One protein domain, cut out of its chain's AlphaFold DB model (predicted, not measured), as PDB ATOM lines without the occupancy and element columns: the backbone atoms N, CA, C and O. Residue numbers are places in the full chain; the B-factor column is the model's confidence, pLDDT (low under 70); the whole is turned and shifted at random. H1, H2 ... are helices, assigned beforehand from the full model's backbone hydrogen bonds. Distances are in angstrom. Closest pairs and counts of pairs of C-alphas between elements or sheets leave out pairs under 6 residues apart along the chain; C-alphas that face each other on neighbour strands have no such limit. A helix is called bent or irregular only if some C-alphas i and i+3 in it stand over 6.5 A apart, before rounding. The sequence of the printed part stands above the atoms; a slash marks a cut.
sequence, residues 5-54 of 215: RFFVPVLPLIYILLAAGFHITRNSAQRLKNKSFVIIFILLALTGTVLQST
ATOM      1  N   ARG A   5      -8.847   1.131 -32.054       59.69
ATOM      2  CA  ARG A   5      -8.513   2.302 -32.881       59.69
ATOM      3  C   ARG A   5      -7.772   3.395 -32.107       59.69
ATOM      4  O   ARG A   5      -7.015   4.140 -32.714       59.69
ATOM      5  N   PHE A   6      -7.937   3.461 -30.784       59.44
ATOM      6  CA  PHE A   6      -7.229   4.424 -29.935       59.44
ATOM      7  C   PHE A   6      -5.789   4.002 -29.612       59.44
ATOM      8  O   PHE A   6      -4.996   4.837 -29.191       59.44
ATOM      9  N   PHE A   7      -5.422   2.739 -29.860       66.06
ATOM     10  CA  PHE A   7      -4.039   2.269 -29.734       66.06
ATOM     11  C   PHE A   7      -3.220   2.484 -31.009       66.06
ATOM     12  O   PHE A   7      -1.996   2.568 -30.930       66.06
ATOM     13  N   VAL A   8      -3.870   2.632 -32.169       70.62
ATOM     14  CA  VAL A   8      -3.194   2.863 -33.458       70.62
ATOM     15  C   VAL A   8      -2.251   4.082 -33.414       70.62
ATOM     16  O   VAL A   8      -1.112   3.935 -33.854       70.62
ATOM     17  N   PRO A   9      -2.622   5.236 -32.816       78.75
ATOM     18  CA  PRO A   9      -1.708   6.375 -32.675       78.75
ATOM     19  C   PRO A   9      -0.503   6.127 -31.754       78.75
ATOM     20  O   PRO A   9       0.490   6.841 -31.854       78.75
ATOM     21  N   VAL A  10      -0.565   5.130 -30.860       75.81
ATOM     22  CA  VAL A  10       0.510   4.809 -29.899       75.81
ATOM     23  C   VAL A  10       1.523   3.819 -30.492       75.81
ATOM     24  O   VAL A  10       2.674   3.768 -30.053       75.81
ATOM     25  N   LEU A  11       1.142   3.068 -31.534       74.62
ATOM     26  CA  LEU A  11       2.011   2.081 -32.183       74.62
ATOM     27  C   LEU A  11       3.360   2.653 -32.665       74.62
ATOM     28  O   LEU A  11       4.373   2.005 -32.400       74.62
ATOM     29  N   PRO A  12       3.448   3.848 -33.293       83.00
ATOM     30  CA  PRO A  12       4.737   4.415 -33.694       83.00
ATOM     31  C   PRO A  12       5.711   4.593 -32.522       83.00
ATOM     32  O   PRO A  12       6.885   4.253 -32.648       83.00
ATOM     33  N   LEU A  13       5.228   5.056 -31.362       80.81
ATOM     34  CA  LEU A  13       6.054   5.217 -30.161       80.81
ATOM     35  C   LEU A  13       6.548   3.862 -29.643       80.81
ATOM     36  O   LEU A  13       7.726   3.718 -29.320       80.81
ATOM     37  N   ILE A  14       5.669   2.857 -29.619       80.56
ATOM     38  CA  ILE A  14       6.028   1.486 -29.231       80.56
ATOM     39  C   ILE A  14       7.113   0.937 -30.169       80.56
ATOM     40  O   ILE A  14       8.109   0.392 -29.694       80.56
ATOM     41  N   TYR A  15       6.984   1.127 -31.485       81.56
ATOM     42  CA  TYR A  15       7.994   0.679 -32.449       81.56
ATOM     43  C   TYR A  15       9.333   1.406 -32.299       81.56
ATOM     44  O   TYR A  15      10.378   0.762 -32.396       81.56
ATOM     45  N   ILE A  16       9.327   2.710 -32.003       86.69
ATOM     46  CA  ILE A  16      10.555   3.468 -31.714       86.69
ATOM     47  C   ILE A  16      11.240   2.921 -30.457       86.69
ATOM     48  O   ILE A  16      12.449   2.688 -30.476       86.69
ATOM     49  N   LEU A  17      10.488   2.661 -29.384       81.31
ATOM     50  CA  LEU A  17      11.031   2.100 -28.142       81.31
ATOM     51  C   LEU A  17      11.606   0.693 -28.353       81.31
ATOM     52  O   LEU A  17      12.697   0.395 -27.864       81.31
ATOM     53  N   LEU A  18      10.923  -0.154 -29.129       81.81
ATOM     54  CA  LEU A  18      11.420  -1.481 -29.500       81.81
ATOM     55  C   LEU A  18      12.706  -1.395 -30.338       81.81
ATOM     56  O   LEU A  18      13.668  -2.110 -30.055       81.81
ATOM     57  N   ALA A  19      12.758  -0.500 -31.330       81.75
ATOM     58  CA  ALA A  19      13.939  -0.292 -32.167       81.75
ATOM     59  C   ALA A  19      15.130   0.257 -31.364       81.75
ATOM     60  O   ALA A  19      16.254  -0.226 -31.519       81.75
ATOM     61  N   ALA A  20      14.889   1.214 -30.463       80.06
ATOM     62  CA  ALA A  20      15.902   1.748 -29.556       80.06
ATOM     63  C   ALA A  20      16.438   0.658 -28.615       80.06
ATOM     64  O   ALA A  20      17.654   0.491 -28.488       80.06
ATOM     65  N   GLY A  21      15.551  -0.152 -28.025       76.94
ATOM     66  CA  GLY A  21      15.935  -1.303 -27.205       76.94
ATOM     67  C   GLY A  21      16.777  -2.323 -27.980       76.94
ATOM     68  O   GLY A  21      17.817  -2.782 -27.496       76.94
ATOM     69  N   PHE A  22      16.395  -2.634 -29.221       78.44
ATOM     70  CA  PHE A  22      17.167  -3.519 -30.095       78.44
ATOM     71  C   PHE A  22      18.552  -2.940 -30.439       78.44
ATOM     72  O   PHE A  22      19.555  -3.652 -30.414       78.44
ATOM     73  N   HIS A  23      18.640  -1.636 -30.709       80.31
ATOM     74  CA  HIS A  23      19.907  -0.964 -30.999       80.31
ATOM     75  C   HIS A  23      20.877  -1.010 -29.805       80.31
ATOM     76  O   HIS A  23      22.039  -1.398 -29.958       80.31
ATOM     77  N   ILE A  24      20.389  -0.689 -28.602       76.19
ATOM     78  CA  ILE A  24      21.182  -0.696 -27.361       76.19
ATOM     79  C   ILE A  24      21.697  -2.108 -27.047       76.19
ATOM     80  O   ILE A  24      22.871  -2.292 -26.708       76.19
ATOM     81  N   THR A  25      20.840  -3.122 -27.196       71.75
ATOM     82  CA  THR A  25      21.196  -4.527 -26.934       71.75
ATOM     83  C   THR A  25      22.159  -5.097 -27.977       71.75
ATOM     84  O   THR A  25      23.032  -5.902 -27.639       71.75
ATOM     85  N   ARG A  26      22.065  -4.652 -29.238       71.94
ATOM     86  CA  ARG A  26      23.002  -5.034 -30.300       71.94
ATOM     87  C   ARG A  26      24.400  -4.459 -30.067       71.94
ATOM     88  O   ARG A  26      25.362  -5.196 -30.272       71.94
ATOM     89  N   ASN A  27      24.524  -3.207 -29.632       72.50
ATOM     90  CA  ASN A  27      25.810  -2.495 -29.597       72.50
ATOM     91  C   ASN A  27      26.561  -2.563 -28.253       72.50
ATOM     92  O   ASN A  27      27.731  -2.194 -28.195       72.50
ATOM     93  N   SER A  28      25.950  -3.083 -27.185       66.62
ATOM     94  CA  SER A  28      26.604  -3.162 -25.869       66.62
ATOM     95  C   SER A  28      27.414  -4.457 -25.690       66.62
ATOM     96  O   SER A  28      26.869  -5.561 -25.707       66.62
ATOM     97  N   ALA A  29      28.727  -4.331 -25.481       56.19
ATOM     98  CA  ALA A  29      29.689  -5.439 -25.397       56.19
ATOM     99  C   ALA A  29      29.624  -6.295 -24.103       56.19
ATOM    100  O   ALA A  29      30.227  -7.365 -24.049       56.19
ATOM    101  N   GLN A  30      28.854  -5.914 -23.074       59.22
ATOM    102  CA  GLN A  30      28.728  -6.643 -21.786       59.22
ATOM    103  C   GLN A  30      27.697  -7.805 -21.829       59.22
ATOM    104  O   GLN A  30      26.816  -7.969 -20.987       59.22
ATOM    105  N   ARG A  31      27.809  -8.634 -22.866       57.91
ATOM    106  CA  ARG A  31      26.710  -9.201 -23.674       57.91
ATOM    107  C   ARG A  31      26.011 -10.494 -23.200       57.91
ATOM    108  O   ARG A  31      25.265 -11.065 -23.993       57.91
ATOM    109  N   LEU A  32      26.202 -10.981 -21.970       54.09
ATOM    110  CA  LEU A  32      25.586 -12.251 -21.509       54.09
ATOM    111  C   LEU A  32      24.597 -12.108 -20.341       54.09
ATOM    112  O   LEU A  32      23.553 -12.752 -20.374       54.09
ATOM    113  N   LYS A  33      24.837 -11.221 -19.364       57.56
ATOM    114  CA  LYS A  33      23.932 -11.070 -18.203       57.56
ATOM    115  C   LYS A  33      22.591 -10.398 -18.539       57.56
ATOM    116  O   LYS A  33      21.578 -10.739 -17.940       57.56
ATOM    117  N   ASN A  34      22.553  -9.512 -19.537       64.62
ATOM    118  CA  ASN A  34      21.341  -8.747 -19.873       64.62
ATOM    119  C   ASN A  34      20.446  -9.426 -20.923       64.62
ATOM    120  O   ASN A  34      19.292  -9.036 -21.080       64.62
ATOM    121  N   LYS A  35      20.935 -10.459 -21.629       70.00
ATOM    122  CA  LYS A  35      20.125 -11.188 -22.622       70.00
ATOM    123  C   LYS A  35      18.968 -11.934 -21.969       70.00
ATOM    124  O   LYS A  35      17.860 -11.880 -22.486       70.00
ATOM    125  N   SER A  36      19.208 -12.563 -20.818       75.19
ATOM    126  CA  SER A  36      18.159 -13.255 -20.065       75.19
ATOM    127  C   SER A  36      17.055 -12.293 -19.628       75.19
ATOM    128  O   SER A  36      15.889 -12.613 -19.801       75.19
ATOM    129  N   PHE A  37      17.397 -11.086 -19.165       75.31
ATOM    130  CA  PHE A  37      16.406 -10.059 -18.817       75.31
ATOM    131  C   PHE A  37      15.571  -9.611 -20.017       75.31
ATOM    132  O   PHE A  37      14.352  -9.530 -19.908       75.31
ATOM    133  N   VAL A  38      16.197  -9.365 -21.171       74.44
ATOM    134  CA  VAL A  38      15.477  -8.992 -22.401       74.44
ATOM    135  C   VAL A  38      14.550 -10.120 -22.855       74.44
ATOM    136  O   VAL A  38      13.395  -9.863 -23.177       74.44
ATOM    137  N   ILE A  39      15.022 -11.370 -22.833       80.44
ATOM    138  CA  ILE A  39      14.203 -12.544 -23.164       80.44
ATOM    139  C   ILE A  39      13.027 -12.666 -22.191       80.44
ATOM    140  O   ILE A  39      11.901 -12.841 -22.639       80.44
ATOM    141  N   ILE A  40      13.257 -12.518 -20.882       83.44
ATOM    142  CA  ILE A  40      12.195 -12.545 -19.867       83.44
ATOM    143  C   ILE A  40      11.170 -11.437 -20.128       83.44
ATOM    144  O   ILE A  40       9.979 -11.716 -20.123       83.44
ATOM    145  N   PHE A  41      11.600 -10.205 -20.417       79.50
ATOM    146  CA  PHE A  41      10.686  -9.104 -20.737       79.50
ATOM    147  C   PHE A  41       9.868  -9.364 -22.006       79.50
ATOM    148  O   PHE A  41       8.664  -9.123 -22.008       79.50
ATOM    149  N   ILE A  42      10.491  -9.888 -23.065       79.69
ATOM    150  CA  ILE A  42       9.787 -10.274 -24.295       79.69
ATOM    151  C   ILE A  42       8.773 -11.380 -23.998       79.69
ATOM    152  O   ILE A  42       7.623 -11.279 -24.416       79.69
ATOM    153  N   LEU A  43       9.168 -12.411 -23.247       84.19
ATOM    154  CA  LEU A  43       8.275 -13.501 -22.859       84.19
ATOM    155  C   LEU A  43       7.119 -12.999 -21.992       84.19
ATOM    156  O   LEU A  43       5.987 -13.408 -22.228       84.19
ATOM    157  N   LEU A  44       7.360 -12.089 -21.046       81.19
ATOM    158  CA  LEU A  44       6.315 -11.470 -20.227       81.19
ATOM    159  C   LEU A  44       5.354 -10.630 -21.076       81.19
ATOM    160  O   LEU A  44       4.144 -10.746 -20.903       81.19
ATOM    161  N   ALA A  45       5.864  -9.838 -22.023       74.94
ATOM    162  CA  ALA A  45       5.041  -9.034 -22.926       74.94
ATOM    163  C   ALA A  45       4.186  -9.906 -23.860       74.94
ATOM    164  O   ALA A  45       2.985  -9.668 -24.012       74.94
ATOM    165  N   LEU A  46       4.780 -10.954 -24.445       78.38
ATOM    166  CA  LEU A  46       4.061 -11.937 -25.258       78.38
ATOM    167  C   LEU A  46       3.015 -12.679 -24.427       78.38
ATOM    168  O   LEU A  46       1.875 -12.804 -24.863       78.38
ATOM    169  N   THR A  47       3.372 -13.116 -23.219       81.88
ATOM    170  CA  THR A  47       2.454 -13.821 -22.315       81.88
ATOM    171  C   THR A  47       1.287 -12.921 -21.925       81.88
ATOM    172  O   THR A  47       0.143 -13.336 -22.065       81.88
ATOM    173  N   GLY A  48       1.539 -11.670 -21.529       74.94
ATOM    174  CA  GLY A  48       0.482 -10.705 -21.216       74.94
ATOM    175  C   GLY A  48      -0.458 -10.456 -22.399       74.94
ATOM    176  O   GLY A  48      -1.676 -10.474 -22.234       74.94
ATOM    177  N   THR A  49       0.098 -10.325 -23.608       74.12
ATOM    178  CA  THR A  49      -0.686 -10.122 -24.838       74.12
ATOM    179  C   THR A  49      -1.540 -11.346 -25.175       74.12
ATOM    180  O   THR A  49      -2.734 -11.211 -25.437       74.12
ATOM    181  N   VAL A  50      -0.955 -12.548 -25.156       78.94
ATOM    182  CA  VAL A  50      -1.657 -13.802 -25.472       78.94
ATOM    183  C   VAL A  50      -2.735 -14.094 -24.435       78.94
ATOM    184  O   VAL A  50      -3.850 -14.453 -24.811       78.94
ATOM    185  N   LEU A  51      -2.447 -13.899 -23.146       81.44
ATOM    186  CA  LEU A  51      -3.422 -14.136 -22.084       81.44
ATOM    187  C   LEU A  51      -4.661 -13.249 -22.244       81.44
ATOM    188  O   LEU A  51      -5.756 -13.778 -22.121       81.44
ATOM    189  N   GLN A  52      -4.509 -11.962 -22.584       73.44
ATOM    190  CA  GLN A  52      -5.634 -11.023 -22.773       73.44
ATOM    191  C   GLN A  52      -6.311 -11.095 -24.155       73.44
ATOM    192  O   GLN A  52      -7.391 -10.547 -24.356       73.44
ATOM    193  N   SER A  53      -5.679 -11.742 -25.138       77.38
ATOM    194  CA  SER A  53      -6.199 -11.832 -26.516       77.38
ATOM    195  C   SER A  53      -6.808 -13.197 -26.846       77.38
ATOM    196  O   SER A  53      -7.186 -13.445 -27.990       77.38
ATOM    197  N   THR A  54      -6.898 -14.098 -25.867       82.88
ATOM    198  CA  THR A  54      -7.400 -15.467 -26.042       82.88
ATOM    199  C   THR A  54      -8.463 -15.807 -24.994       82.88
ATOM    200  O   THR A  54      -8.571 -15.114 -23.983       82.88
TER     201      THR A  54
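This is residues 5 to 54 of the 215 residues of an uncharacterized protein of Ignavibacteriae bacterium (UniProt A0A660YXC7). Two long helices, H1 and H2, make an open, flat V: H1 runs out, a tight link turns the chain, and H2 folds back with a gap between them. They come nearest at their linked ends, and their far ends stand free. The printed part has 50 residues with two named helices, H1 then H2, and no named strand; its class is all helix. It is loose, with a radius of gyration of the C-alphas of 13.4 A, and spans 40 by 23 by 8 A.

Start with H1, residues 8 to 27, and go on through a tight link of 5 residues to H2, residues 33 to 53. The two are near each other, with 5 pairs of C-alphas within 10 A, but their closest C-alphas are 8.0 A apart. Residues 5 to 20, of which 8 to 20 belong to H1, stand free, as do residues 26 to 33 and residues 39 to 54, of which 39 to 53 belong to H2. O i to N i+4 pairs are within hydrogen-bond range in 14 of 16 for H1 and 16 of 17 for H2.

Find C-alpha 8 at (-3.194, 2.863, -33.458); from there H1 runs 29.7 A to C-alpha 27. It is only just irregular: C-alphas 9 and 12 are 6.8 A apart. H2 runs 31.3 A from C-alpha 33 to C-alpha 53 at (-6.199, -11.832, -26.516).

The C-alphas of Arg 5 and Gln 30 are the two farthest apart, at 39.9 A. The printed part has no cut, and pLDDT is under 70 at residues 5 to 7 and 28 to 34.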